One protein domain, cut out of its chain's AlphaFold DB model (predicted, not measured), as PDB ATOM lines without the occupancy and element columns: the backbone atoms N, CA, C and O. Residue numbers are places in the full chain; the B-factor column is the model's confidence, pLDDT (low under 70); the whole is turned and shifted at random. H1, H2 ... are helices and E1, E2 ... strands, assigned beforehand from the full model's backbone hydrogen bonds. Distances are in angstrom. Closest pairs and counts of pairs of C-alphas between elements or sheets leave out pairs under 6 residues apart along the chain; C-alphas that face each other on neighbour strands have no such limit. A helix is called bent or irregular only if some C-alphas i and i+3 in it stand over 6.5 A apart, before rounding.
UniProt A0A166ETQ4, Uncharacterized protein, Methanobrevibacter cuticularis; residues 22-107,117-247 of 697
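Overview. This is residues 22 to 107 and 117 to 247 of the 697 residues of an uncharacterized protein of Methanobrevibacter cuticularis (UniProt A0A166ETQ4). A small curled sheet of four strands, E2 E1 E4 E3, sits near the middle, with H7 over part of one face and H6 grazing it, while the long helix H2 runs side by side with H6, farther from the sheet. Towards one end of the longest axis come H3, H8 and the helical hairpin of H4 and H5; short H1 is at the opposite end. The printed part has 217 residues, with eight named helices and four named strands in the order E1 E2 E3 H1 H2 H3 H4 H5 H6 H7 E4 H8; the sheet and the class are both mixed. The whole is compact, with a radius of gyration of the C-alphas of 17.8 A, and elongated, spanning 56 by 36 by 35 A.

Along the chain. The strands are E2, residues 40 to 43; E1, residues 30 to 37, 22.0 A long, with C-alpha 30 at (98.702, 139.640, 110.742); E4, residues 222 to 227; and E3, residues 89 to 92. The helices are H7, 201 to 212; H6, 183 to 199, 24.3 A; H2, 117 to 142, 37.2 A; H1, 99 to 102; H3, 147 to 154; H4, 156 to 163; H5, 168 to 180; and H8, 231 to 246, 22.6 A, ending at (127.868, 130.392, 112.116).

Arrangement. E1 is parallel to E4, with N 32 and O 223 2.8 A apart, within hydrogen-bond range. E2 and E1, a hairpin, are antiparallel, with N 42 and O 35 at 2.8 A; E4 and E3 are antiparallel, with N 92 and O 222 at 2.8 A. H7 lies over E1 and E4 at a height over the sheet of 9.0 A. H6 only grazes the sheet with residues 192 to 197, and H8 with 232 to 236. H2 touches H6 with residues 131 to 142 alone, at a shallow tilt of 22 degrees, opposite ways; the closest C-alphas are those of Lys 138 and His 194, 5.2 A. H3 touches H6, closest at the C-alphas of Asn 148 and Lys 187, 6.1 A. H4 and H5, a helical hairpin, touch at the C-alphas of Leu 163 and Ile 171, 5.9 A. H5 and H8 only just touch, with 3 pairs of C-alphas within 8 A, the closest those of Phe 177 and Asn 231, 7.0 A. H1 only just touches H2, with 3 such pairs, closest at Asp 101 and Phe 123, 6.0 A. H4 and H5 are irregular: C-alphas 158 and 161 are 8.1 A apart, and 169 and 172 are 7.3 A. In H2, H6 and H7 every O i to N i+4 pair is within hydrogen-bond range; H3 has 3 of 4, H5 7 of 9, H8 9 of 12, and H4 1 of 4 beside 4 of 5 O i to N i+3 pairs, while H1 is too short for an O i to N i+4 pair.

Size, cuts and confidence. The C-alphas farthest apart, those of Glu 117 and Glu 168, are 59.1 A apart. Residues 108 to 116 are cut out, with 15.3 A between C-alphas 107 and 117. The link from E2 to E3, residues 44 to 88, is long. Mean pLDDT of the printed part is 80.1; 38 residues are under 70, among them residues 64 to 74, 98 to 107 and 117 to 123.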
ATOM      1  N   LYS A  22     112.287 128.604 106.247       64.19
ATOM      2  CA  LYS A  22     111.110 129.458 106.047       64.19
ATOM      3  C   LYS A  22     109.847 128.637 106.321       64.19
ATOM      4  O   LYS A  22     109.428 127.833 105.491       64.19
ATOM      5  N   ASP A  23     109.249 128.823 107.495       59.38
ATOM      6  CA  ASP A  23     107.918 128.293 107.763       59.38
ATOM      7  C   ASP A  23     106.896 129.130 106.997       59.38
ATOM      8  O   ASP A  23     107.082 130.333 106.798       59.38
ATOM      9  N   SER A  24     105.798 128.502 106.573       59.84
ATOM     10  CA  SER A  24     104.726 129.190 105.859       59.84
ATOM     11  C   SER A  24     104.064 130.221 106.776       59.84
ATOM     12  O   SER A  24     103.192 129.885 107.583       59.84
ATOM     13  N   VAL A  25     104.496 131.472 106.657       70.56
ATOM     14  CA  VAL A  25     103.705 132.632 107.049       70.56
ATOM     15  C   VAL A  25     102.533 132.693 106.087       70.56
ATOM     16  O   VAL A  25     102.725 132.640 104.871       70.56
ATOM     17  N   LYS A  26     101.319 132.708 106.622       75.12
ATOM     18  CA  LYS A  26     100.130 132.670 105.783       75.12
ATOM     19  C   LYS A  26      99.726 134.083 105.385       75.12
ATOM     20  O   LYS A  26      99.891 135.020 106.157       75.12
ATOM     21  N   ASN A  27      99.129 134.219 104.207       74.56
ATOM     22  CA  ASN A  27      98.589 135.500 103.741       74.56
ATOM     23  C   ASN A  27      97.519 136.067 104.696       74.56
ATOM     24  O   ASN A  27      97.387 137.283 104.814       74.56
ATOM     25  N   ASP A  28      96.807 135.188 105.414       80.88
ATOM     26  CA  ASP A  28      95.803 135.535 106.427       80.88
ATOM     27  C   ASP A  28      96.374 135.739 107.845       80.88
ATOM     28  O   ASP A  28      95.608 135.988 108.780       80.88
ATOM     29  N   ASP A  29      97.697 135.656 108.024       86.25
ATOM     30  CA  ASP A  29      98.357 136.111 109.246       86.25
ATOM     31  C   ASP A  29      98.436 137.656 109.287       86.25
ATOM     32  O   ASP A  29      98.222 138.355 108.293       86.25
ATOM     33  N   PHE A  30      98.750 138.204 110.464       87.81
ATOM     34  CA  PHE A  30      98.702 139.640 110.742       87.81
ATOM     35  C   PHE A  30     100.062 140.199 111.155       87.81
ATOM     36  O   PHE A  30     100.823 139.560 111.888       87.81
ATOM     37  N   VAL A  31     100.343 141.438 110.758       88.88
ATOM     38  CA  VAL A  31     101.557 142.169 111.133       88.88
ATOM     39  C   VAL A  31     101.199 143.428 111.895       88.88
ATOM     40  O   VAL A  31     100.314 144.184 111.509       88.88
ATOM     41  N   LEU A  32     101.906 143.636 113.004       90.94
ATOM     42  CA  LEU A  32     101.938 144.881 113.751       90.94
ATOM     43  C   LEU A  32     103.312 145.523 113.513       90.94
ATOM     44  O   LEU A  32     104.295 145.118 114.145       90.94
ATOM     45  N   PRO A  33     103.404 146.476 112.573       89.56
ATOM     46  CA  PRO A  33     104.672 147.066 112.199       89.56
ATOM     47  C   PRO A  33     105.143 148.074 113.248       89.56
ATOM     48  O   PRO A  33     104.356 148.806 113.851       89.56
ATOM     49  N   ILE A  34     106.455 148.133 113.437       90.88
ATOM     50  CA  ILE A  34     107.150 149.164 114.198       90.88
ATOM     51  C   ILE A  34     107.945 149.978 113.183       90.88
ATOM     52  O   ILE A  34     108.870 149.477 112.544       90.88
ATOM     53  N   ILE A  35     107.532 151.224 112.996       88.00
ATOM     54  CA  ILE A  35     108.099 152.131 112.004       88.00
ATOM     55  C   ILE A  35     109.211 152.925 112.678       88.00
ATOM     56  O   ILE A  35     109.031 153.429 113.790       88.00
ATOM     57  N   PHE A  36     110.356 153.032 112.011       89.06
ATOM     58  CA  PHE A  36     111.471 153.836 112.488       89.06
ATOM     59  C   PHE A  36     111.631 155.105 111.646       89.06
ATOM     60  O   PHE A  36     112.072 155.056 110.501       89.06
ATOM     61  N   GLU A  37     111.302 156.254 112.235       85.12
ATOM     62  CA  GLU A  37     111.343 157.569 111.591       85.12
ATOM     63  C   GLU A  37     111.925 158.602 112.556       85.12
ATOM     64  O   GLU A  37     111.673 158.547 113.757       85.12
ATOM     65  N   ASN A  38     112.711 159.556 112.044       83.31
ATOM     66  CA  ASN A  38     113.334 160.620 112.849       83.31
ATOM     67  C   ASN A  38     114.115 160.105 114.072       83.31
ATOM     68  O   ASN A  38     114.155 160.740 115.119       83.31
ATOM     69  N   ASN A  39     114.771 158.950 113.924       83.06
ATOM     70  CA  ASN A  39     115.522 158.270 114.980       83.06
ATOM     71  C   ASN A  39     114.679 157.703 116.144       83.06
ATOM     72  O   ASN A  39     115.247 157.280 117.155       83.06
ATOM     73  N   GLU A  40     113.360 157.624 115.979       87.75
ATOM     74  CA  GLU A  40     112.407 157.124 116.968       87.75
ATOM     75  C   GLU A  40     111.605 155.935 116.430       87.75
ATOM     76  O   GLU A  40     111.385 155.797 115.226       87.75
ATOM     77  N   PHE A  41     111.165 155.064 117.337       92.38
ATOM     78  CA  PHE A  41     110.280 153.945 117.020       92.38
ATOM     79  C   PHE A  41     108.828 154.346 117.272       92.38
ATOM     80  O   PHE A  41     108.517 154.948 118.300       92.38
ATOM     81  N   LYS A  42     107.935 153.982 116.352       91.56
ATOM     82  CA  LYS A  42     106.495 154.228 116.452       91.56
ATOM     83  C   LYS A  42     105.717 152.959 116.144       91.56
ATOM     84  O   LYS A  42     106.094 152.185 115.266       91.56
ATOM     85  N   LEU A  43     104.620 152.748 116.865       91.38
ATOM     86  CA  LEU A  43     103.754 151.594 116.661       91.38
ATOM     87  C   LEU A  43     102.762 151.886 115.529       91.38
ATOM     88  O   LEU A  43     101.917 152.770 115.660       91.38
ATOM     89  N   GLY A  44     102.843 151.138 114.431       88.81
ATOM     90  CA  GLY A  44     101.859 151.216 113.354       88.81
ATOM     91  C   GLY A  44     100.575 150.454 113.683       88.81
ATOM     92  O   GLY A  44     100.359 150.015 114.819       88.81
ATOM     93  N   ASP A  45      99.707 150.308 112.689       87.81
ATOM     94  CA  ASP A  45      98.430 149.610 112.832       87.81
ATOM     95  C   ASP A  45      98.494 148.172 112.331       87.81
ATOM     96  O   ASP A  45      99.294 147.828 111.465       87.81
ATOM     97  N   LEU A  46      97.656 147.324 112.929       88.69
ATOM     98  CA  LEU A  46      97.540 145.921 112.551       88.69
ATOM     99  C   LEU A  46      96.912 145.802 111.167       88.69
ATOM    100  O   LEU A  46      95.806 146.290 110.941       88.69
ATOM    101  N   SER A  47      97.586 145.080 110.286       88.12
ATOM    102  CA  SER A  47      97.090 144.732 108.959       88.12
ATOM    103  C   SER A  47      97.317 143.251 108.691       88.12
ATOM    104  O   SER A  47      98.138 142.599 109.348       88.12
ATOM    105  N   LYS A  48      96.601 142.698 107.713       86.62
ATOM    106  CA  LYS A  48      96.984 141.400 107.163       86.62
ATOM    107  C   LYS A  48      98.302 141.517 106.417       86.62
ATOM    108  O   LYS A  48      98.654 142.591 105.931       86.62
ATOM    109  N   ILE A  49      99.005 140.399 106.308       85.31
ATOM    110  CA  ILE A  49     100.257 140.330 105.558       85.31
ATOM    111  C   ILE A  49     100.031 140.575 104.070       85.31
ATOM    112  O   ILE A  49     100.804 141.314 103.472       85.31
ATOM    113  N   GLU A  50      98.958 140.024 103.494       83.25
ATOM    114  CA  GLU A  50      98.615 140.228 102.076       83.25
ATOM    115  C   GLU A  50      98.410 141.704 101.698       83.25
ATOM    116  O   GLU A  50      98.694 142.094 100.568       83.25
ATOM    117  N   ASP A  51      97.985 142.526 102.660       84.06
ATOM    118  CA  ASP A  51      97.678 143.943 102.458       84.06
ATOM    119  C   ASP A  51      98.849 144.870 102.839       84.06
ATOM    120  O   ASP A  51      98.780 146.085 102.632       84.06
ATOM    121  N   TYR A  52      99.922 144.334 103.435       82.81
ATOM    122  CA  TYR A  52     101.002 145.145 103.993       82.81
ATOM    123  C   TYR A  52     102.200 145.259 103.049       82.81
ATOM    124  O   TYR A  52     102.833 144.272 102.682       82.81
ATOM    125  N   ASN A  53     102.574 146.495 102.708       81.75
ATOM    126  CA  ASN A  53     103.755 146.769 101.895       81.75
ATOM    127  C   ASN A  53     105.002 146.956 102.776       81.75
ATOM    128  O   ASN A  53     105.197 148.015 103.384       81.75
ATOM    129  N   PHE A  54     105.863 145.941 102.814       79.12
ATOM    130  CA  PHE A  54     107.140 145.989 103.519       79.12
ATOM    131  C   PHE A  54     108.155 146.849 102.757       79.12
ATOM    132  O   PHE A  54     108.791 146.407 101.806       79.12
ATOM    133  N   LYS A  55     108.350 148.093 103.200       82.62
ATOM    134  CA  LYS A  55     109.339 149.015 102.617       82.62
ATOM    135  C   LYS A  55     110.750 148.778 103.164       82.62
ATOM    136  O   LYS A  55     111.369 149.697 103.687       82.62
ATOM    137  N   TYR A  56     111.262 147.555 103.078       83.44
ATOM    138  CA  TYR A  56     112.644 147.283 103.473       83.44
ATOM    139  C   TYR A  56     113.644 148.027 102.584       83.44
ATOM    140  O   TYR A  56     113.385 148.347 101.421       83.44
ATOM    141  N   PHE A  57     114.826 148.296 103.130       87.81
ATOM    142  CA  PHE A  57     115.928 148.858 102.366       87.81
ATOM    143  C   PHE A  57     116.270 147.984 101.159       87.81
ATOM    144  O   PHE A  57     116.665 146.834 101.311       87.81
ATOM    145  N   LYS A  58     116.207 148.553  99.951       84.75
ATOM    146  CA  LYS A  58     116.417 147.833  98.679       84.75
ATOM    147  C   LYS A  58     117.743 147.055  98.596       84.75
ATOM    148  O   LYS A  58     117.872 146.117  97.817       84.75
ATOM    149  N   LYS A  59     118.759 147.463  99.364       86.75
ATOM    150  CA  LYS A  59     120.057 146.772  99.402       86.75
ATOM    151  C   LYS A  59     120.083 145.571 100.353       86.75
ATOM    152  O   LYS A  59     120.971 144.734 100.195       86.75
ATOM    153  N   SER A  60     119.116 145.438 101.261       83.38
ATOM    154  CA  SER A  60     118.985 144.253 102.112       83.38
ATOM    155  C   SER A  60     118.852 142.982 101.270       83.38
ATOM    156  O   SER A  60     118.302 142.980 100.165       83.38
ATOM    157  N   ILE A  61     119.442 141.897 101.761       78.75
ATOM    158  CA  ILE A  61     119.431 140.587 101.104       78.75
ATOM    159  C   ILE A  61     118.019 140.004 101.137       78.75
ATOM    160  O   ILE A  61     117.571 139.469 100.129       78.75
ATOM    161  N   TYR A  62     117.309 140.187 102.251       73.00
ATOM    162  CA  TYR A  62     116.001 139.588 102.516       73.00
ATOM    163  C   TYR A  62     114.849 140.605 102.425       73.00
ATOM    164  O   TYR A  62     113.814 140.424 103.056       73.00
ATOM    165  N   HIS A  63     115.015 141.682 101.646       70.62
ATOM    166  CA  HIS A  63     114.018 142.758 101.525       70.62
ATOM    167  C   HIS A  63     112.662 142.303 100.952       70.62
ATOM    168  O   HIS A  63     111.650 142.934 101.250       70.62
ATOM    169  N   ASP A  64     112.637 141.206 100.190       61.53
ATOM    170  CA  ASP A  64     111.419 140.597  99.631       61.53
ATOM    171  C   ASP A  64     110.874 139.442 100.496       61.53
ATOM    172  O   ASP A  64     109.815 138.876 100.212       61.53
ATOM    173  N   ASP A  65     111.585 139.066 101.564       62.56
ATOM    174  CA  ASP A  65     111.286 137.886 102.361       62.56
ATOM    175  C   ASP A  65     110.841 138.250 103.780       62.56
ATOM    176  O   ASP A  65     111.627 138.607 104.657       62.56
ATOM    177  N   PHE A  66     109.557 138.033 104.057       64.44
ATOM    178  CA  PHE A  66     109.059 138.012 105.425       64.44
ATOM    179  C   PHE A  66     109.403 136.664 106.086       64.44
ATOM    180  O   PHE A  66     108.734 135.650 105.864       64.44
ATOM    181  N   LEU A  67     110.502 136.626 106.850       60.62
ATOM    182  CA  LEU A  67     111.097 135.384 107.358       60.62
ATOM    183  C   LEU A  67     110.699 135.071 108.802       60.62
ATOM    184  O   LEU A  67     110.951 135.840 109.727       60.62
ATOM    185  N   PHE A  68     110.176 133.863 109.007       62.38
ATOM    186  CA  PHE A  68     109.964 133.287 110.327       62.38
ATOM    187  C   PHE A  68     110.348 131.796 110.350       62.38
ATOM    188  O   PHE A  68     110.071 131.062 109.404       62.38
ATOM    189  N   ILE A  69     110.975 131.360 111.450       60.16
ATOM    190  CA  ILE A  69     111.442 129.984 111.687       60.16
ATOM    191  C   ILE A  69     110.918 129.522 113.065       60.16
ATOM    192  O   ILE A  69     111.238 130.153 114.076       60.16
ATOM    193  N   ASN A  70     110.152 128.423 113.149       58.16
ATOM    194  CA  ASN A  70     109.732 127.820 114.432       58.16
ATOM    195  C   ASN A  70     110.812 126.922 115.070       58.16
ATOM    196  O   ASN A  70     110.660 126.534 116.232       58.16
ATOM    197  N   ASP A  71     111.877 126.548 114.350       64.44
ATOM    198  CA  ASP A  71     112.917 125.659 114.881       64.44
ATOM    199  C   ASP A  71     113.723 126.340 116.004       64.44
ATOM    200  O   ASP A  71     114.590 127.189 115.774       64.44
ATOM    201  N   GLN A  72     113.465 125.916 117.245       63.09
ATOM    202  CA  GLN A  72     114.141 126.406 118.448       63.09
ATOM    203  C   GLN A  72     115.658 126.177 118.432       63.09
ATOM    204  O   GLN A  72     116.386 126.861 119.148       63.09
ATOM    205  N   LYS A  73     116.165 125.236 117.625       62.78
ATOM    206  CA  LYS A  73     117.611 125.032 117.485       62.78
ATOM    207  C   LYS A  73     118.268 126.178 116.717       62.78
ATOM    208  O   LYS A  73     119.436 126.479 116.955       62.78
ATOM    209  N   VAL A  74     117.521 126.865 115.852       67.75
ATOM    210  CA  VAL A  74     118.027 127.934 114.978       67.75
ATOM    211  C   VAL A  74     117.752 129.331 115.553       67.75
ATOM    212  O   VAL A  74     118.585 130.219 115.389       67.75
ATOM    213  N   THR A  75     116.719 129.524 116.378       70.88
ATOM    214  CA  THR A  75     116.409 130.835 116.996       70.88
ATOM    215  C   THR A  75     117.448 131.309 118.022       70.88
ATOM    216  O   THR A  75     117.978 130.538 118.817       70.88
ATOM    217  N   ILE A  76     117.792 132.597 117.999       71.44
ATOM    218  CA  ILE A  76     118.931 133.153 118.753       71.44
ATOM    219  C   ILE A  76     118.622 133.322 120.258       71.44
ATOM    220  O   ILE A  76     119.525 133.331 121.094       71.44
ATOM    221  N   ALA A  77     117.345 133.419 120.632       63.28
ATOM    222  CA  ALA A  77     116.931 133.697 122.007       63.28
ATOM    223  C   ALA A  77     116.816 132.454 122.916       63.28
ATOM    224  O   ALA A  77     116.698 131.321 122.459       63.28
ATOM    225  N   ASN A  78     116.816 132.681 124.237       55.34
ATOM    226  CA  ASN A  78     116.722 131.628 125.260       55.34
ATOM    227  C   ASN A  78     115.262 131.229 125.587       55.34
ATOM    228  O   ASN A  78     114.316 131.929 125.232       55.34
ATOM    229  N   GLN A  79     115.077 130.133 126.341       54.25
ATOM    230  CA  GLN A  79     113.762 129.629 126.792       54.25
ATOM    231  C   GLN A  79     112.920 130.668 127.572       54.25
ATOM    232  O   GLN A  79     111.696 130.551 127.636       54.25
ATOM    233  N   ASN A  80     113.566 131.707 128.118       53.75
ATOM    234  CA  ASN A  80     112.973 132.715 129.000       53.75
ATOM    235  C   ASN A  80     112.790 134.097 128.325       53.75
ATOM    236  O   ASN A  80     112.439 135.064 129.007       53.75
ATOM    237  N   GLY A  81     113.049 134.213 127.018       61.47
ATOM    238  CA  GLY A  81     113.018 135.461 126.244       61.47
ATOM    239  C   GLY A  81     112.053 135.415 125.055       61.47
ATOM    240  O   GLY A  81     111.294 134.457 124.878       61.47
ATOM    241  N   LEU A  82     112.053 136.476 124.247       70.25
ATOM    242  CA  LEU A  82     111.328 136.511 122.974       70.25
ATOM    243  C   LEU A  82     112.091 135.700 121.928       70.25
ATOM    244  O   LEU A  82     113.239 136.006 121.638       70.25
ATOM    245  N   MET A  83     111.456 134.677 121.357       65.12
ATOM    246  CA  MET A  83     112.041 133.904 120.261       65.12
ATOM    247  C   MET A  83     112.073 134.748 118.983       65.12
ATOM    248  O   MET A  83     111.024 135.202 118.525       65.12
ATOM    249  N   GLY A  84     113.265 134.926 118.414       67.69
ATOM    250  CA  GLY A  84     113.483 135.648 117.163       67.69
ATOM    251  C   GLY A  84     114.771 135.207 116.468       67.69
ATOM    252  O   GLY A  84     115.698 134.697 117.110       67.69
ATOM    253  N   LEU A  85     114.798 135.368 115.146       72.12
ATOM    254  CA  LEU A  85     116.004 135.219 114.320       72.12
ATOM    255  C   LEU A  85     116.799 136.511 114.279       72.12
ATOM    256  O   LEU A  85     118.019 136.471 114.301       72.12
ATOM    257  N   THR A  86     116.094 137.638 114.271       83.12
ATOM    258  CA  THR A  86     116.658 138.980 114.333       83.12
ATOM    259  C   THR A  86     116.142 139.669 115.597       83.12
ATOM    260  O   THR A  86     115.077 139.297 116.109       83.12
ATOM    261  N   PRO A  87     116.858 140.677 116.122       86.25
ATOM    262  CA  PRO A  87     116.398 141.444 117.279       86.25
ATOM    263  C   PRO A  87     115.079 142.184 117.017       86.25
ATOM    264  O   PRO A  87     114.388 142.547 117.963       86.25
ATOM    265  N   PHE A  88     114.709 142.375 115.749       87.62
ATOM    266  CA  PHE A  88     113.605 143.224 115.303       87.62
ATOM    267  C   PHE A  88     112.354 142.457 114.861       87.62
ATOM    268  O   PHE A  88     111.442 143.044 114.277       87.62
ATOM    269  N   PHE A  89     112.303 141.155 115.145       83.19
ATOM    270  CA  PHE A  89     111.205 140.284 114.748       83.19
ATOM    271  C   PHE A  89     110.716 139.433 115.922       83.19
ATOM    272  O   PHE A  89     111.498 138.728 116.562       83.19
ATOM    273  N   VAL A  90     109.406 139.449 116.188       81.81
ATOM    274  CA  VAL A  90     108.786 138.654 117.259       81.81
ATOM    275  C   VAL A  90     107.478 138.036 116.773       81.81
ATOM    276  O   VAL A  90     106.556 138.746 116.379       81.81
ATOM    277  N   LYS A  91     107.349 136.707 116.878       80.69
ATOM    278  CA  LYS A  91     106.073 136.012 116.650       80.69
ATOM    279  C   LYS A  91     105.238 135.943 117.923       80.69
ATOM    280  O   LYS A  91     105.719 135.532 118.981       80.69
ATOM    281  N   LEU A  92     103.954 136.232 117.776       80.62
ATOM    282  CA  LEU A  92     102.908 136.006 118.760       80.62
ATOM    283  C   LEU A  92     101.922 134.983 118.165       80.62
ATOM    284  O   LEU A  92     101.200 135.270 117.213       80.62
ATOM    285  N   ASP A  93     101.925 133.761 118.699       71.12
ATOM    286  CA  ASP A  93     101.057 132.665 118.235       71.12
ATOM    287  C   ASP A  93      99.565 133.070 118.254       71.12
ATOM    288  O   ASP A  93      99.151 133.829 119.126       71.12
ATOM    289  N   HIS A  94      98.721 132.535 117.366       71.81
ATOM    290  CA  HIS A  94      97.267 132.793 117.347       71.81
ATOM    291  C   HIS A  94      96.587 132.574 118.720       71.81
ATOM    292  O   HIS A  94      95.601 133.239 119.064       71.81
ATOM    293  N   LYS A  95      97.149 131.684 119.554       70.56
ATOM    294  CA  LYS A  95      96.721 131.419 120.942       70.56
ATOM    295  C   LYS A  95      97.086 132.518 121.946       70.56
ATOM    296  O   LYS A  95      96.534 132.530 123.043       70.56
ATOM    297  N   PHE A  96      97.991 133.433 121.608       73.75
ATOM    298  CA  PHE A  96      98.370 134.568 122.448       73.75
ATOM    299  C   PHE A  96      97.161 135.478 122.673       73.75
ATOM    300  O   PHE A  96      96.783 136.200 121.762       73.75
ATOM    301  N   LEU A  97      96.548 135.456 123.862       71.25
ATOM    302  CA  LEU A  97      95.312 136.198 124.170       71.25
ATOM    303  C   LEU A  97      94.129 135.727 123.289       71.25
ATOM    304  O   LEU A  97      93.717 136.408 122.349       71.25
ATOM    305  N   SER A  98      93.633 134.503 123.490       65.44
ATOM    306  CA  SER A  98      92.664 133.864 122.579       65.44
ATOM    307  C   SER A  98      91.250 134.482 122.649       65.44
ATOM    308  O   SER A  98      90.854 135.038 123.672       65.44
ATOM    309  N   LYS A  99      90.438 134.350 121.580       57.00
ATOM    310  CA  LYS A  99      89.023 134.813 121.551       57.00
ATOM    311  C   LYS A  99      88.174 134.186 122.675       57.00
ATOM    312  O   LYS A  99      87.261 134.826 123.193       57.00
ATOM    313  N   THR A 100      88.483 132.952 123.077       55.78
ATOM    314  CA  THR A 100      87.872 132.266 124.229       55.78
ATOM    315  C   THR A 100      88.213 132.911 125.571       55.78
ATOM    316  O   THR A 100      87.383 132.865 126.473       55.78
ATOM    317  N   ASP A 101      89.374 133.560 125.681       53.03
ATOM    318  CA  ASP A 101      89.769 134.331 126.866       53.03
ATOM    319  C   ASP A 101      89.097 135.722 126.897       53.03
ATOM    320  O   ASP A 101      88.951 136.327 127.955       53.03
ATOM    321  N   LEU A 102      88.652 136.221 125.736       51.53
ATOM    322  CA  LEU A 102      88.090 137.565 125.541       51.53
ATOM    323  C   LEU A 102      86.577 137.671 125.788       51.53
ATOM    324  O   LEU A 102      86.118 138.704 126.261       51.53
ATOM    325  N   LYS A 103      85.782 136.626 125.510       48.72
ATOM    326  CA  LYS A 103      84.302 136.684 125.613       48.72
ATOM    327  C   LYS A 103      83.745 136.885 127.035       48.72
ATOM    328  O   LYS A 103      82.539 137.059 127.177       48.72
ATOM    329  N   LYS A 104      84.580 136.851 128.079       47.09
ATOM    330  CA  LYS A 104      84.160 137.024 129.485       47.09
ATOM    331  C   LYS A 104      84.913 138.120 130.241       47.09
ATOM    332  O   LYS A 104      84.585 138.389 131.392       47.09
ATOM    333  N   PHE A 105      85.883 138.764 129.594       46.53
ATOM    334  CA  PHE A 105      86.636 139.884 130.149       46.53
ATOM    335  C   PHE A 105      86.120 141.173 129.507       46.53
ATOM    336  O   PHE A 105      86.747 141.765 128.633       46.53
ATOM    337  N   ASP A 106      84.923 141.586 129.915       50.16
ATOM    338  CA  ASP A 106      84.539 142.983 129.759       50.16
ATOM    339  C   ASP A 106      85.529 143.778 130.623       50.16
ATOM    340  O   ASP A 106      85.651 143.501 131.818       50.16
ATOM    341  N   LEU A 107      86.302 144.693 130.026       47.44
ATOM    342  CA  LEU A 107      87.415 145.407 130.681       47.44
ATOM    343  C   LEU A 107      86.992 146.122 131.984       47.44
ATOM    344  O   LEU A 107      87.855 146.486 132.780       47.44
ATOM    345  N   GLU A 117      86.982 131.338 136.872       55.22
ATOM    346  CA  GLU A 117      88.278 131.699 137.476       55.22
ATOM    347  C   GLU A 117      89.501 131.090 136.756       55.22
ATOM    348  O   GLU A 117      90.377 131.862 136.353       55.22
ATOM    349  N   PRO A 118      89.553 129.777 136.425       56.34
ATOM    350  CA  PRO A 118      90.744 129.172 135.807       56.34
ATOM    351  C   PRO A 118      91.089 129.748 134.422       56.34
ATOM    352  O   PRO A 118      92.232 129.688 133.967       56.34
ATOM    353  N   LYS A 119      90.092 130.303 133.718       51.88
ATOM    354  CA  LYS A 119      90.256 130.927 132.394       51.88
ATOM    355  C   LYS A 119      90.660 132.400 132.516       51.88
ATOM    356  O   LYS A 119      91.557 132.828 131.788       51.88
ATOM    357  N   CYS A 120      90.064 133.144 133.462       57.91
ATOM    358  CA  CYS A 120      90.514 134.495 133.839       57.91
ATOM    359  C   CYS A 120      92.004 134.473 134.260       57.91
ATOM    360  O   CYS A 120      92.768 135.368 133.884       57.91
ATOM    361  N   ASP A 121      92.438 133.431 134.974       62.72
ATOM    362  CA  ASP A 121      93.823 133.274 135.429       62.72
ATOM    363  C   ASP A 121      94.788 132.958 134.288       62.72
ATOM    364  O   ASP A 121      95.840 133.589 134.189       62.72
ATOM    365  N   LYS A 122      94.404 132.089 133.349       65.38
ATOM    366  CA  LYS A 122      95.213 131.783 132.157       65.38
ATOM    367  C   LYS A 122      95.430 133.005 131.255       65.38
ATOM    368  O   LYS A 122      96.507 133.173 130.679       65.38
ATOM    369  N   PHE A 123      94.434 133.887 131.140       69.31
ATOM    370  CA  PHE A 123      94.568 135.155 130.416       69.31
ATOM    371  C   PHE A 123      95.585 136.090 131.082       69.31
ATOM    372  O   PHE A 123      96.510 136.575 130.420       69.31
ATOM    373  N   LYS A 124      95.452 136.306 132.399       70.38
ATOM    374  CA  LYS A 124      96.405 137.101 133.192       70.38
ATOM    375  C   LYS A 124      97.810 136.505 133.131       70.38
ATOM    376  O   LYS A 124      98.774 137.242 132.954       70.38
ATOM    377  N   GLU A 125      97.918 135.182 133.206       73.69
ATOM    378  CA  GLU A 125      99.172 134.444 133.112       73.69
ATOM    379  C   GLU A 125      99.840 134.636 131.743       73.69
ATOM    380  O   GLU A 125     101.024 134.954 131.681       73.69
ATOM    381  N   ASN A 126      99.102 134.511 130.637       73.12
ATOM    382  CA  ASN A 126      99.642 134.717 129.287       73.12
ATOM    383  C   ASN A 126     100.089 136.165 129.050       73.12
ATOM    384  O   ASN A 126     101.150 136.395 128.462       73.12
ATOM    385  N   LYS A 127      99.311 137.135 129.544       79.69
ATOM    386  CA  LYS A 127      99.670 138.557 129.524       79.69
ATOM    387  C   LYS A 127     100.971 138.803 130.297       79.69
ATOM    388  O   LYS A 127     101.921 139.354 129.746       79.69
ATOM    389  N   LEU A 128     101.037 138.324 131.540       80.69
ATOM    390  CA  LEU A 128     102.199 138.472 132.414       80.69
ATOM    391  C   LEU A 128     103.435 137.757 131.849       80.69
ATOM    392  O   LEU A 128     104.538 138.295 131.901       80.69
ATOM    393  N   LYS A 129     103.265 136.573 131.245       80.81
ATOM    394  CA  LYS A 129     104.337 135.847 130.544       80.81
ATOM    395  C   LYS A 129     104.935 136.680 129.414       80.81
ATOM    396  O   LYS A 129     106.154 136.703 129.275       80.81
ATOM    397  N   PHE A 130     104.115 137.361 128.614       83.25
ATOM    398  CA  PHE A 130     104.612 138.210 127.530       83.25
ATOM    399  C   PHE A 130     105.328 139.462 128.049       83.25
ATOM    400  O   PHE A 130     106.447 139.743 127.617       83.25
ATOM    401  N   GLU A 131     104.751 140.147 129.040       85.25
ATOM    402  CA  GLU A 131     105.392 141.291 129.702       85.25
ATOM    403  C   GLU A 131     106.753 140.908 130.304       85.25
ATOM    404  O   GLU A 131     107.755 141.599 130.097       85.25
ATOM    405  N   ASN A 132     106.818 139.769 130.997       84.25
ATOM    406  CA  ASN A 132     108.054 139.253 131.579       84.25
ATOM    407  C   ASN A 132     109.077 138.864 130.508       84.25
ATOM    408  O   ASN A 132     110.263 139.133 130.688       84.25
ATOM    409  N   LYS A 133     108.648 138.292 129.373       85.81
ATOM    410  CA  LYS A 133     109.542 137.986 128.245       85.81
ATOM    411  C   LYS A 133     110.148 139.245 127.633       85.81
ATOM    412  O   LYS A 133     111.355 139.253 127.388       85.81
ATOM    413  N   ILE A 134     109.367 140.310 127.426       87.06
ATOM    414  CA  ILE A 134     109.889 141.594 126.927       87.06
ATOM    415  C   ILE A 134     110.913 142.173 127.910       87.06
ATOM    416  O   ILE A 134     112.042 142.469 127.514       87.06
ATOM    417  N   LYS A 135     110.569 142.258 129.203       86.81
ATOM    418  CA  LYS A 135     111.473 142.775 130.248       86.81
ATOM    419  C   LYS A 135     112.762 141.953 130.362       86.81
ATOM    420  O   LYS A 135     113.852 142.515 130.435       86.81
ATOM    421  N   SER A 136     112.643 140.625 130.346       84.12
ATOM    422  CA  SER A 136     113.768 139.682 130.395       84.12
ATOM    423  C   SER A 136     114.693 139.827 129.181       84.12
ATOM    424  O   SER A 136     115.915 139.837 129.337       84.12
ATOM    425  N   THR A 137     114.125 140.003 127.983       85.50
ATOM    426  CA  THR A 137     114.873 140.208 126.729       85.50
ATOM    427  C   THR A 137     115.626 141.540 126.753       85.50
ATOM    428  O   THR A 137     116.831 141.554 126.514       85.50
ATOM    429  N   LYS A 138     114.962 142.639 127.149       90.44
ATOM    430  CA  LYS A 138     115.595 143.957 127.347       90.44
ATOM    431  C   LYS A 138     116.794 143.858 128.295       90.44
ATOM    432  O   LYS A 138     117.918 144.139 127.891       90.44
ATOM    433  N   LYS A 139     116.569 143.350 129.513       88.88
ATOM    434  CA  LYS A 139     117.621 143.196 130.529       88.88
ATOM    435  C   LYS A 139     118.755 142.285 130.054       88.88
ATOM    436  O   LYS A 139     119.912 142.508 130.393       88.88
ATOM    437  N   SER A 140     118.449 141.231 129.299       87.56
ATOM    438  CA  SER A 140     119.472 140.324 128.765       87.56
ATOM    439  C   SER A 140     120.379 141.039 127.766       87.56
ATOM    440  O   SER A 140     121.595 140.955 127.910       87.56
ATOM    441  N   ASN A 141     119.808 141.776 126.811       87.75
ATOM    442  CA  ASN A 141     120.583 142.543 125.836       87.75
ATOM    443  C   ASN A 141     121.406 143.660 126.505       87.75
ATOM    444  O   ASN A 141     122.598 143.765 126.224       87.75
ATOM    445  N   GLU A 142     120.840 144.415 127.454       88.00
ATOM    446  CA  GLU A 142     121.575 145.429 128.239       88.00
ATOM    447  C   GLU A 142     122.806 144.842 128.953       88.00
ATOM    448  O   GLU A 142     123.854 145.475 129.022       88.00
ATOM    449  N   ASN A 143     122.712 143.590 129.415       88.62
ATOM    450  CA  ASN A 143     123.815 142.858 130.042       88.62
ATOM    451  C   ASN A 143     124.713 142.102 129.037       88.62
ATOM    452  O   ASN A 143     125.388 141.147 129.426       88.62
ATOM    453  N   ASN A 144     124.705 142.480 127.753       86.88
ATOM    454  CA  ASN A 144     125.469 141.847 126.666       86.88
ATOM    455  C   ASN A 144     125.211 140.335 126.506       86.88
ATOM    456  O   ASN A 144     126.119 139.563 126.198       86.88
ATOM    457  N   LYS A 145     123.968 139.892 126.725       85.62
ATOM    458  CA  LYS A 145     123.495 138.524 126.445       85.62
ATOM    459  C   LYS A 145     122.578 138.527 125.214       85.62
ATOM    460  O   LYS A 145     122.244 139.585 124.694       85.62
ATOM    461  N   GLN A 146     122.152 137.345 124.758       84.94
ATOM    462  CA  GLN A 146     121.259 137.173 123.595       84.94
ATOM    463  C   GLN A 146     121.797 137.870 122.330       84.94
ATOM    464  O   GLN A 146     122.912 137.564 121.924       84.94
ATOM    465  N   PHE A 147     121.049 138.778 121.695       88.06
ATOM    466  CA  PHE A 147     121.423 139.366 120.405       88.06
ATOM    467  C   PHE A 147     122.737 140.148 120.484       88.06
ATOM    468  O   PHE A 147     123.590 139.978 119.617       88.06
ATOM    469  N   ASN A 148     122.959 140.905 121.560       89.31
ATOM    470  CA  ASN A 148     124.208 141.655 121.742       89.31
ATOM    471  C   ASN A 148     125.432 140.741 121.933       89.31
ATOM    472  O   ASN A 148     126.532 141.099 121.525       89.31
ATOM    473  N   TYR A 149     125.251 139.542 122.499       87.31
ATOM    474  CA  TYR A 149     126.334 138.556 122.597       87.31
ATOM    475  C   TYR A 149     126.772 138.060 121.213       87.31
ATOM    476  O   TYR A 149     127.964 137.971 120.933       87.31
ATOM    477  N   TYR A 150     125.809 137.758 120.340       86.06
ATOM    478  CA  TYR A 150     126.102 137.268 118.992       86.06
ATOM    479  C   TYR A 150     126.568 138.376 118.048       86.06
ATOM    480  O   TYR A 150     127.402 138.112 117.189       86.06
ATOM    481  N   LEU A 151     126.112 139.617 118.244       89.00
ATOM    482  CA  LEU A 151     126.618 140.775 117.506       89.00
ATOM    483  C   LEU A 151     128.135 140.916 117.656       89.00
ATOM    484  O   LEU A 151     128.823 141.098 116.657       89.00
ATOM    485  N   LYS A 152     128.660 140.745 118.876       85.12
ATOM    486  CA  LYS A 152     130.107 140.759 119.122       85.12
ATOM    487  C   LYS A 152     130.840 139.745 118.251       85.12
ATOM    488  O   LYS A 152     131.913 140.037 117.751       85.12
ATOM    489  N   PHE A 153     130.276 138.549 118.077       80.88
ATOM    490  CA  PHE A 153     130.860 137.519 117.220       80.88
ATOM    491  C   PHE A 153     130.785 137.905 115.736       80.88
ATOM    492  O   PHE A 153     131.769 137.762 115.024       80.88
ATOM    493  N   ILE A 154     129.654 138.451 115.280       84.44
ATOM    494  CA  ILE A 154     129.469 138.903 113.891       84.44
ATOM    495  C   ILE A 154     130.453 140.026 113.528       84.44
ATOM    496  O   ILE A 154     130.994 140.039 112.426       84.44
ATOM    497  N   CYS A 155     130.689 140.962 114.447       84.25
ATOM    498  CA  CYS A 155     131.555 142.121 114.232       84.25
ATOM    499  C   CYS A 155     133.049 141.843 114.487       84.25
ATOM    500  O   CYS A 155     133.869 142.743 114.282       84.25
ATOM    501  N   GLN A 156     133.433 140.628 114.905       81.38
ATOM    502  CA  GLN A 156     134.849 140.249 115.034       81.38
ATOM    503  C   GLN A 156     135.594 140.462 113.713       81.38
ATOM    504  O   GLN A 156     135.020 140.351 112.630       81.38
ATOM    505  N   ASN A 157     136.881 140.814 113.802       78.50
ATOM    506  CA  ASN A 157     137.725 141.104 112.638       78.50
ATOM    507  C   ASN A 157     137.100 142.133 111.672       78.50
ATOM    508  O   ASN A 157     137.226 142.006 110.455       78.50
ATOM    509  N   ASN A 158     136.405 143.148 112.206       72.31
ATOM    510  CA  ASN A 158     135.657 144.158 111.444       72.31
ATOM    511  C   ASN A 158     134.596 143.562 110.498       72.31
ATOM    512  O   ASN A 158     134.325 144.114 109.432       72.31
ATOM    513  N   GLY A 159     134.028 142.410 110.860       78.44
ATOM    514  CA  GLY A 159     133.055 141.693 110.045       78.44
ATOM    515  C   GLY A 159     133.651 140.998 108.819       78.44
ATOM    516  O   GLY A 159     132.891 140.487 108.005       78.44
ATOM    517  N   ASN A 160     134.978 140.938 108.654       79.38
ATOM    518  CA  ASN A 160     135.591 140.297 107.483       79.38
ATOM    519  C   ASN A 160     135.205 138.817 107.353       79.38
ATOM    520  O   ASN A 160     134.893 138.369 106.251       79.38
ATOM    521  N   ASP A 161     135.143 138.095 108.472       77.62
ATOM    522  CA  ASP A 161     134.721 136.690 108.490       77.62
ATOM    523  C   ASP A 161     133.254 136.547 108.057       77.62
ATOM    524  O   ASP A 161     132.886 135.597 107.373       77.62
ATOM    525  N   PHE A 162     132.412 137.527 108.397       83.25
ATOM    526  CA  PHE A 162     131.020 137.588 107.957       83.25
ATOM    527  C   PHE A 162     130.898 137.880 106.457       83.25
ATOM    528  O   PHE A 162     130.103 137.243 105.768       83.25
ATOM    529  N   LEU A 163     131.697 138.822 105.944       85.94
ATOM    530  CA  LEU A 163     131.683 139.217 104.534       85.94
ATOM    531  C   LEU A 163     132.016 138.052 103.593       85.94
ATOM    532  O   LEU A 163     131.550 138.067 102.458       85.94
ATOM    533  N   HIS A 164     132.781 137.056 104.056       81.81
ATOM    534  CA  HIS A 164     133.112 135.861 103.275       81.81
ATOM    535  C   HIS A 164     131.877 135.039 102.878       81.81
ATOM    536  O   HIS A 164     131.855 134.474 101.793       81.81
ATOM    537  N   TYR A 165     130.838 135.020 103.717       80.31
ATOM    538  CA  TYR A 165     129.622 134.235 103.478       80.31
ATOM    539  C   TYR A 165     128.537 135.002 102.721       80.31
ATOM    540  O   TYR A 165     127.428 134.497 102.544       80.31
ATOM    541  N   LEU A 166     128.797 136.244 102.315       82.31
ATOM    542  CA  LEU A 166     127.834 137.042 101.568       82.31
ATOM    543  C   LEU A 166     127.990 136.827 100.061       82.31
ATOM    544  O   LEU A 166     129.119 136.730  99.583       82.31
ATOM    545  N   PRO A 167     126.890 136.882  99.287       78.25
ATOM    546  CA  PRO A 167     126.985 136.991  97.837       78.25
ATOM    547  C   PRO A 167     127.862 138.187  97.442       78.25
ATOM    548  O   PRO A 167     127.726 139.269  98.026       78.25
ATOM    549  N   GLU A 168     128.715 138.031  96.426       80.69
ATOM    550  CA  GLU A 168     129.672 139.071  96.006       80.69
ATOM    551  C   GLU A 168     129.005 140.434  95.771       80.69
ATOM    552  O   GLU A 168     129.514 141.477  96.190       80.69
ATOM    553  N   SER A 169     127.807 140.415  95.180       81.50
ATOM    554  CA  SER A 169     126.998 141.602  94.892       81.50
ATOM    555  C   SER A 169     126.604 142.414  96.134       81.50
ATOM    556  O   SER A 169     126.246 143.583  96.007       81.50
ATOM    557  N   LYS A 170     126.682 141.826  97.335       84.94
ATOM    558  CA  LYS A 170     126.265 142.429  98.612       84.94
ATOM    559  C   LYS A 170     127.434 142.873  99.488       84.94
ATOM    560  O   LYS A 170     127.242 143.699 100.380       84.94
ATOM    561  N   ILE A 171     128.654 142.400  99.227       88.19
ATOM    562  CA  ILE A 171     129.835 142.664 100.071       88.19
ATOM    563  C   ILE A 171     130.079 144.168 100.265       88.19
ATOM    564  O   ILE A 171     130.361 144.618 101.377       88.19
ATOM    565  N   MET A 172     129.966 144.967  99.200       88.56
ATOM    566  CA  MET A 172     130.237 146.409  99.269       88.56
ATOM    567  C   MET A 172     129.220 147.184 100.110       88.56
ATOM    568  O   MET A 172     129.593 148.161 100.770       88.56
ATOM    569  N   ASP A 173     127.966 146.735 100.143       89.50
ATOM    570  CA  ASP A 173     126.925 147.354 100.963       89.50
ATOM    571  C   ASP A 173     127.216 147.144 102.454       89.50
ATOM    572  O   ASP A 173     127.189 148.107 103.224       89.50
ATOM    573  N   PHE A 174     127.626 145.935 102.851       89.94
ATOM    574  CA  PHE A 174     128.027 145.648 104.232       89.94
ATOM    575  C   PHE A 174     129.356 146.302 104.620       89.94
ATOM    576  O   PHE A 174     129.466 146.836 105.720       89.94
ATOM    577  N   LYS A 175     130.348 146.358 103.719       89.69
ATOM    578  CA  LYS A 175     131.584 147.128 103.964       89.69
ATOM    579  C   LYS A 175     131.284 148.601 104.231       89.69
ATOM    580  O   LYS A 175     131.919 149.213 105.084       89.69
ATOM    581  N   THR A 176     130.331 149.177 103.502       90.44
ATOM    582  CA  THR A 176     129.900 150.563 103.720       90.44
ATOM    583  C   THR A 176     129.163 150.699 105.050       90.44
ATOM    584  O   THR A 176     129.445 151.624 105.805       90.44
ATOM    585  N   PHE A 177     128.283 149.749 105.372       92.12
ATOM    586  CA  PHE A 177     127.560 149.710 106.641       92.12
ATOM    587  C   PHE A 177     128.505 149.657 107.851       92.12
ATOM    588  O   PHE A 177     128.396 150.505 108.729       92.12
ATOM    589  N   PHE A 178     129.491 148.752 107.861       89.81
ATOM    590  CA  PHE A 178     130.474 148.645 108.948       89.81
ATOM    591  C   PHE A 178     131.424 149.847 109.050       89.81
ATOM    592  O   PHE A 178     131.964 150.115 110.118       89.81
ATOM    593  N   LYS A 179     131.629 150.601 107.960       89.25
ATOM    594  CA  LYS A 179     132.350 151.886 108.011       89.25
ATOM    595  C   LYS A 179     131.513 153.006 108.632       89.25
ATOM    596  O   LYS A 179     132.078 153.920 109.220       89.25
ATOM    597  N   GLN A 180     130.196 152.967 108.441       90.94
ATOM    598  CA  GLN A 180     129.267 153.996 108.916       90.94
ATOM    599  C   GLN A 180     128.796 153.759 110.351       90.94
ATOM    600  O   GLN A 180     128.522 154.725 111.057       90.94
ATOM    601  N   TYR A 181     128.687 152.498 110.767       90.88
ATOM    602  CA  TYR A 181     128.138 152.106 112.058       90.88
ATOM    603  C   TYR A 181     129.077 151.131 112.759       90.88
ATOM    604  O   TYR A 181     129.381 150.053 112.245       90.88
ATOM    605  N   SER A 182     129.507 151.509 113.958       90.56
ATOM    606  CA  SER A 182     130.289 150.654 114.844       90.56
ATOM    607  C   SER A 182     129.427 149.556 115.483       90.56
ATOM    608  O   SER A 182     128.194 149.619 115.488       90.56
ATOM    609  N   GLU A 183     130.075 148.556 116.092       91.25
ATOM    610  CA  GLU A 183     129.393 147.548 116.921       91.25
ATOM    611  C   GLU A 183     128.502 148.203 117.990       91.25
ATOM    612  O   GLU A 183     127.362 147.778 118.197       91.25
ATOM    613  N   GLU A 184     128.984 149.273 118.629       91.88
ATOM    614  CA  GLU A 184     128.239 149.966 119.681       91.88
ATOM    615  C   GLU A 184     127.029 150.730 119.117       91.88
ATOM    616  O   GLU A 184     125.979 150.763 119.759       91.88
ATOM    617  N   ASP A 185     127.105 151.263 117.892       92.44
ATOM    618  CA  ASP A 185     125.955 151.896 117.225       92.44
ATOM    619  C   ASP A 185     124.830 150.888 116.967       92.44
ATOM    620  O   ASP A 185     123.654 151.150 117.250       92.44
ATOM    621  N   ILE A 186     125.191 149.702 116.471       93.50
ATOM    622  CA  ILE A 186     124.248 148.612 116.200       93.50
ATOM    623  C   ILE A 186     123.640 148.106 117.513       93.50
ATOM    624  O   ILE A 186     122.420 147.962 117.630       93.50
ATOM    625  N   LYS A 187     124.471 147.898 118.535       93.44
ATOM    626  CA  LYS A 187     124.040 147.483 119.874       93.44
ATOM    627  C   LYS A 187     123.080 148.492 120.504       93.44
ATOM    628  O   LYS A 187     122.035 148.112 121.036       93.44
ATOM    629  N   ASN A 188     123.378 149.783 120.381       93.19
ATOM    630  CA  ASN A 188     122.491 150.853 120.826       93.19
ATOM    631  C   ASN A 188     121.145 150.810 120.099       93.19
ATOM    632  O   ASN A 188     120.103 151.008 120.729       93.19
ATOM    633  N   ARG A 189     121.130 150.495 118.799       93.56
ATOM    634  CA  ARG A 189     119.882 150.340 118.040       93.56
ATOM    635  C   ARG A 189     119.027 149.180 118.559       93.56
ATOM    636  O   ARG A 189     117.826 149.368 118.763       93.56
ATOM    637  N   ILE A 190     119.639 148.024 118.821       92.56
ATOM    638  CA  ILE A 190     118.973 146.839 119.391       92.56
ATOM    639  C   ILE A 190     118.388 147.161 120.771       92.56
ATOM    640  O   ILE A 190     117.215 146.888 121.042       92.56
ATOM    641  N   ASN A 191     119.179 147.798 121.637       93.25
ATOM    642  CA  ASN A 191     118.750 148.163 122.985       93.25
ATOM    643  C   ASN A 191     117.587 149.161 122.963       93.25
ATOM    644  O   ASN A 191     116.608 148.964 123.684       93.25
ATOM    645  N   LYS A 192     117.637 150.185 122.096       93.56
ATOM    646  CA  LYS A 192     116.537 151.150 121.935       93.56
ATOM    647  C   LYS A 192     115.240 150.479 121.476       93.56
ATOM    648  O   LYS A 192     114.182 150.813 121.996       93.56
ATOM    649  N   TYR A 193     115.309 149.513 120.561       93.19
ATOM    650  CA  TYR A 193     114.127 148.762 120.127       93.19
ATOM    651  C   TYR A 193     113.498 147.956 121.273       93.19
ATOM    652  O   TYR A 193     112.291 148.027 121.506       93.19
ATOM    653  N   HIS A 194     114.302 147.221 122.046       91.31
ATOM    654  CA  HIS A 194     113.774 146.450 123.175       91.31
ATOM    655  C   HIS A 194     113.309 147.331 124.344       91.31
ATOM    656  O   HIS A 194     112.389 146.938 125.063       91.31
ATOM    657  N   ALA A 195     113.896 148.518 124.522       92.50
ATOM    658  CA  ALA A 195     113.369 149.539 125.424       92.50
ATOM    659  C   ALA A 195     111.987 150.015 124.957       92.50
ATOM    660  O   ALA A 195     111.036 149.920 125.728       92.50
ATOM    661  N   PHE A 196     111.847 150.369 123.677       94.38
ATOM    662  CA  PHE A 196     110.566 150.745 123.081       94.38
ATOM    663  C   PHE A 196     109.493 149.657 123.257       94.38
ATOM    664  O   PHE A 196     108.375 149.966 123.669       94.38
ATOM    665  N   LEU A 197     109.819 148.378 123.023       91.94
ATOM    666  CA  LEU A 197     108.883 147.274 123.271       91.94
ATOM    667  C   LEU A 197     108.443 147.190 124.739       91.94
ATOM    668  O   LEU A 197     107.284 146.885 125.014       91.94
ATOM    669  N   ALA A 198     109.361 147.422 125.683       90.94
ATOM    670  CA  ALA A 198     109.062 147.386 127.113       90.94
ATOM    671  C   ALA A 198     108.156 148.544 127.538       90.94
ATOM    672  O   ALA A 198     107.220 148.326 128.310       90.94
ATOM    673  N   ASP A 199     108.401 149.731 126.993       93.25
ATOM    674  CA  ASP A 199     107.645 150.940 127.314       93.25
ATOM    675  C   ASP A 199     106.233 150.890 126.693       93.25
ATOM    676  O   ASP A 199     105.262 151.321 127.314       93.25
ATOM    677  N   ASN A 200     106.087 150.245 125.528       93.19
ATOM    678  CA  ASN A 200     104.827 150.150 124.776       93.19
ATOM    679  C   ASN A 200     104.114 148.793 124.907       93.19
ATOM    680  O   ASN A 200     103.141 148.520 124.200       93.19
ATOM    681  N   VAL A 201     104.540 147.926 125.834       89.31
ATOM    682  CA  VAL A 201     103.993 146.563 125.969       89.31
ATOM    683  C   VAL A 201     102.475 146.542 126.171       89.31
ATOM    684  O   VAL A 201     101.775 145.708 125.593       89.31
ATOM    685  N   LYS A 202     101.943 147.487 126.958       86.56
ATOM    686  CA  LYS A 202     100.500 147.600 127.216       86.56
ATOM    687  C   LYS A 202      99.736 147.996 125.957       86.56
ATOM    688  O   LYS A 202      98.654 147.466 125.714       86.56
ATOM    689  N   GLU A 203     100.292 148.905 125.163       89.56
ATOM    690  CA  GLU A 203      99.685 149.349 123.913       89.56
ATOM    691  C   GLU A 203      99.651 148.218 122.881       89.56
ATOM    692  O   GLU A 203      98.596 147.958 122.305       89.56
ATOM    693  N   ILE A 204     100.754 147.474 122.734       89.38
ATOM    694  CA  ILE A 204     100.839 146.284 121.871       89.38
ATOM    695  C   ILE A 204      99.741 145.278 122.229       89.38
ATOM    696  O   ILE A 204      98.980 144.846 121.362       89.38
ATOM    697  N   ILE A 205      99.631 144.934 123.518       86.81
ATOM    698  CA  ILE A 205      98.594 144.024 124.021       86.81
ATOM    699  C   ILE A 205      97.206 144.558 123.649       86.81
ATOM    700  O   ILE A 205      96.392 143.819 123.099       86.81
ATOM    701  N   ASN A 206      96.942 145.841 123.895       84.94
ATOM    702  CA  ASN A 206      95.647 146.450 123.606       84.94
ATOM    703  C   ASN A 206      95.310 146.453 122.109       84.94
ATOM    704  O   ASN A 206      94.166 146.156 121.763       84.94
ATOM    705  N   LYS A 207      96.267 146.746 121.216       88.19
ATOM    706  CA  LYS A 207      96.038 146.697 119.762       88.19
ATOM    707  C   LYS A 207      95.705 145.276 119.302       88.19
ATOM    708  O   LYS A 207      94.703 145.092 118.613       88.19
ATOM    709  N   VAL A 208      96.463 144.266 119.748       86.69
ATOM    710  CA  VAL A 208      96.188 142.854 119.415       86.69
ATOM    711  C   VAL A 208      94.813 142.415 119.926       86.69
ATOM    712  O   VAL A 208      94.057 141.773 119.198       86.69
ATOM    713  N   LEU A 209      94.452 142.790 121.158       82.38
ATOM    714  CA  LEU A 209      93.146 142.469 121.742       82.38
ATOM    715  C   LEU A 209      91.989 143.102 120.967       82.38
ATOM    716  O   LEU A 209      91.042 142.397 120.621       82.38
ATOM    717  N   LYS A 210      92.077 144.405 120.673       84.06
ATOM    718  CA  LYS A 210      91.066 145.120 119.879       84.06
ATOM    719  C   LYS A 210      90.907 144.486 118.502       84.06
ATOM    720  O   LYS A 210      89.789 144.215 118.079       84.06
ATOM    721  N   PHE A 211      92.013 144.166 117.833       85.44
ATOM    722  CA  PHE A 211      91.969 143.538 116.517       85.44
ATOM    723  C   PHE A 211      91.319 142.152 116.557       85.44
ATOM    724  O   PHE A 211      90.478 141.828 115.723       85.44
ATOM    725  N   LYS A 212      91.611 141.343 117.581       83.69
ATOM    726  CA  LYS A 212      90.948 140.047 117.782       83.69
ATOM    727  C   LYS A 212      89.446 140.148 118.028       83.69
ATOM    728  O   LYS A 212      88.767 139.137 117.886       83.69
ATOM    729  N   GLN A 213      88.911 141.304 118.406       79.75
ATOM    730  CA  GLN A 213      87.468 141.505 118.559       79.75
ATOM    731  C   GLN A 213      86.770 141.818 117.227       79.75
ATOM    732  O   GLN A 213      85.547 141.734 117.159       79.75
ATOM    733  N   THR A 214      87.523 142.118 116.166       80.12
ATOM    734  CA  THR A 214      86.971 142.374 114.831       80.12
ATOM    735  C   THR A 214      86.498 141.087 114.142       80.12
ATOM    736  O   THR A 214      86.904 139.961 114.484       80.12
ATOM    737  N   ASN A 215      85.640 141.260 113.133       73.81
ATOM    738  CA  ASN A 215      85.188 140.177 112.257       73.81
ATOM    739  C   ASN A 215      86.302 139.676 111.318       73.81
ATOM    740  O   ASN A 215      86.217 138.550 110.830       73.81
ATOM    741  N   ASP A 216      87.368 140.459 111.134       73.19
ATOM    742  CA  ASP A 216      88.469 140.153 110.216       73.19
ATOM    743  C   ASP A 216      89.410 139.057 110.749       73.19
ATOM    744  O   ASP A 216      90.094 138.382 109.980       73.19
ATOM    745  N   TYR A 217      89.414 138.804 112.065       80.94
ATOM    746  CA  TYR A 217      90.272 137.785 112.678       80.94
ATOM    747  C   TYR A 217      89.721 136.350 112.546       80.94
ATOM    748  O   TYR A 217      88.750 135.981 113.227       80.94
ATOM    749  N   LYS A 218      90.435 135.508 111.777       77.94
ATOM    750  CA  LYS A 218      90.144 134.081 111.508       77.94
ATOM    751  C   LYS A 218      91.200 133.099 112.059       77.94
ATOM    752  O   LYS A 218      91.497 132.093 111.431       77.94
ATOM    753  N   ASN A 219      91.736 133.351 113.256       78.25
ATOM    754  CA  ASN A 219      92.770 132.517 113.909       78.25
ATOM    755  C   ASN A 219      94.181 132.561 113.276       78.25
ATOM    756  O   ASN A 219      94.947 131.616 113.463       78.25
ATOM    757  N   GLY A 220      94.540 133.653 112.595       80.25
ATOM    758  CA  GLY A 220      95.913 133.900 112.128       80.25
ATOM    759  C   GLY A 220      96.899 134.216 113.265       80.25
ATOM    760  O   GLY A 220      96.506 134.626 114.364       80.25
ATOM    761  N   ASN A 221      98.191 134.017 113.009       85.62
ATOM    762  CA  ASN A 221      99.280 134.454 113.886       85.62
ATOM    763  C   ASN A 221      99.485 135.970 113.793       85.62
ATOM    764  O   ASN A 221      99.084 136.603 112.820       85.62
ATOM    765  N   PHE A 222     100.148 136.544 114.797       85.81
ATOM    766  CA  PHE A 222     100.568 137.943 114.784       85.81
ATOM    767  C   PHE A 222     102.088 138.041 114.793       85.81
ATOM    768  O   PHE A 222     102.770 137.286 115.489       85.81
ATOM    769  N   TYR A 223     102.617 139.025 114.082       86.19
ATOM    770  CA  TYR A 223     104.047 139.275 114.005       86.19
ATOM    771  C   TYR A 223     104.350 140.744 114.300       86.19
ATOM    772  O   TYR A 223     103.810 141.636 113.651       86.19
ATOM    773  N   LEU A 224     105.208 140.998 115.289       87.69
ATOM    774  CA  LEU A 224     105.789 142.319 115.532       87.69
ATOM    775  C   LEU A 224     107.054 142.441 114.694       87.69
ATOM    776  O   LEU A 224     107.981 141.645 114.877       87.69
ATOM    777  N   VAL A 225     107.091 143.429 113.806       87.25
ATOM    778  CA  VAL A 225     108.187 143.587 112.845       87.25
ATOM    779  C   VAL A 225     108.630 145.033 112.775       87.25
ATOM    780  O   VAL A 225     107.815 145.910 112.510       87.25
ATOM    781  N   CYS A 226     109.920 145.287 112.990       88.56
ATOM    782  CA  CYS A 226     110.496 146.607 112.756       88.56
ATOM    783  C   CYS A 226     110.967 146.752 111.308       88.56
ATOM    784  O   CYS A 226     111.679 145.880 110.806       88.56
ATOM    785  N   ILE A 227     110.631 147.878 110.680       82.69
ATOM    786  CA  ILE A 227     111.094 148.239 109.334       82.69
ATOM    787  C   ILE A 227     111.790 149.588 109.425       82.69
ATOM    788  O   ILE A 227     111.182 150.581 109.836       82.69
ATOM    789  N   PHE A 228     113.070 149.623 109.056       88.38
ATOM    790  CA  PHE A 228     113.867 150.846 109.096       88.38
ATOM    791  C   PHE A 228     113.783 151.646 107.799       88.38
ATOM    792  O   PHE A 228     113.991 152.858 107.823       88.38
ATOM    793  N   SER A 229     113.477 150.987 106.676       86.25
ATOM    794  CA  SER A 229     113.460 151.584 105.329       86.25
ATOM    795  C   SER A 229     114.800 152.223 104.929       86.25
ATOM    796  O   SER A 229     114.861 153.080 104.048       86.25
ATOM    797  N   ASN A 230     115.887 151.834 105.599       88.56
ATOM    798  CA  ASN A 230     117.231 152.375 105.431       88.56
ATOM    799  C   ASN A 230     118.289 151.336 105.837       88.56
ATOM    800  O   ASN A 230     117.983 150.190 106.155       88.56
ATOM    801  N   ASN A 231     119.548 151.758 105.862       90.00
ATOM    802  CA  ASN A 231     120.737 150.945 106.100       90.00
ATOM    803  C   ASN A 231     120.633 150.056 107.358       90.00
ATOM    804  O   ASN A 231     121.246 148.995 107.386       90.00
ATOM    805  N   PHE A 232     119.862 150.442 108.385       91.31
ATOM    806  CA  PHE A 232     119.665 149.630 109.592       91.31
ATOM    807  C   PHE A 232     118.917 148.313 109.345       91.31
ATOM    808  O   PHE A 232     119.076 147.387 110.138       91.31
ATOM    809  N   ASP A 233     118.180 148.175 108.238       88.75
ATOM    810  CA  ASP A 233     117.589 146.888 107.850       88.75
ATOM    811  C   ASP A 233     118.669 145.815 107.608       88.75
ATOM    812  O   ASP A 233     118.405 144.635 107.829       88.75
ATOM    813  N   LEU A 234     119.912 146.202 107.279       90.75
ATOM    814  CA  LEU A 234     121.043 145.272 107.142       90.75
ATOM    815  C   LEU A 234     121.381 144.545 108.452       90.75
ATOM    816  O   LEU A 234     121.978 143.472 108.418       90.75
ATOM    817  N   ILE A 235     120.968 145.066 109.613       90.81
ATOM    818  CA  ILE A 235     121.123 144.351 110.887       90.81
ATOM    819  C   ILE A 235     120.300 143.054 110.872       90.81
ATOM    820  O   ILE A 235     120.755 142.044 111.402       90.81
ATOM    821  N   ASN A 236     119.116 143.041 110.248       86.31
ATOM    822  CA  ASN A 236     118.337 141.808 110.103       86.31
ATOM    823  C   ASN A 236     119.125 140.760 109.315       86.31
ATOM    824  O   ASN A 236     119.255 139.620 109.763       86.31
ATOM    825  N   ASP A 237     119.719 141.176 108.199       85.69
ATOM    826  CA  ASP A 237     120.535 140.317 107.347       85.69
ATOM    827  C   ASP A 237     121.760 139.761 108.094       85.69
ATOM    828  O   ASP A 237     122.065 138.578 107.949       85.69
ATOM    829  N   LEU A 238     122.416 140.566 108.950       88.50
ATOM    830  CA  LEU A 238     123.530 140.112 109.801       88.50
ATOM    831  C   LEU A 238     123.132 138.899 110.644       88.50
ATOM    832  O   LEU A 238     123.809 137.867 110.644       88.50
ATOM    833  N   PHE A 239     122.016 139.011 111.363       86.56
ATOM    834  CA  PHE A 239     121.562 137.947 112.248       86.56
ATOM    835  C   PHE A 239     121.029 136.733 111.477       86.56
ATOM    836  O   PHE A 239     121.286 135.601 111.888       86.56
ATOM    837  N   ILE A 240     120.357 136.933 110.340       82.31
ATOM    838  CA  ILE A 240     119.896 135.821 109.493       82.31
ATOM    839  C   ILE A 240     121.097 135.037 108.953       82.31
ATOM    840  O   ILE A 240     121.164 133.819 109.130       82.31
ATOM    841  N   THR A 241     122.091 135.709 108.378       82.44
ATOM    842  CA  THR A 241     123.305 135.053 107.870       82.44
ATOM    843  C   THR A 241     124.096 134.380 108.997       82.44
ATOM    844  O   THR A 241     124.563 133.251 108.829       82.44
ATOM    845  N   TYR A 242     124.146 134.977 110.195       83.81
ATOM    846  CA  TYR A 242     124.702 134.320 111.384       83.81
ATOM    847  C   TYR A 242     124.019 132.976 111.686       83.81
ATOM    848  O   TYR A 242     124.694 131.970 111.923       83.81
ATOM    849  N   THR A 243     122.683 132.926 111.637       79.50
ATOM    850  CA  THR A 243     121.953 131.666 111.852       79.50
ATOM    851  C   THR A 243     122.204 130.620 110.767       79.50
ATOM    852  O   THR A 243     122.191 129.433 111.087       79.50
ATOM    853  N   LYS A 244     122.464 131.041 109.520       79.69
ATOM    854  CA  LYS A 244     122.740 130.148 108.382       79.69
ATOM    855  C   LYS A 244     124.112 129.474 108.478       79.69
ATOM    856  O   LYS A 244     124.185 128.252 108.366       79.69
ATOM    857  N   PHE A 245     125.170 130.244 108.738       78.56
ATOM    858  CA  PHE A 245     126.553 129.762 108.583       78.56
ATOM    859  C   PHE A 245     127.322 129.565 109.886       78.56
ATOM    860  O   PHE A 245     128.205 128.713 109.954       78.56
ATOM    861  N   PHE A 246     127.008 130.325 110.933       76.56
ATOM    862  CA  PHE A 246     127.868 130.392 112.116       76.56
ATOM    863  C   PHE A 246     127.298 129.658 113.322       76.56
ATOM    864  O   PHE A 246     128.044 129.031 114.083       76.56
ATOM    865  N   LYS A 247     125.977 129.713 113.503       74.69
ATOM    866  CA  LYS A 247     125.322 129.096 114.651       74.69
ATOM    867  C   LYS A 247     125.360 127.567 114.559       74.69
ATOM    868  O   LYS A 247     124.770 126.965 113.663       74.69
TER     869      LYS A 247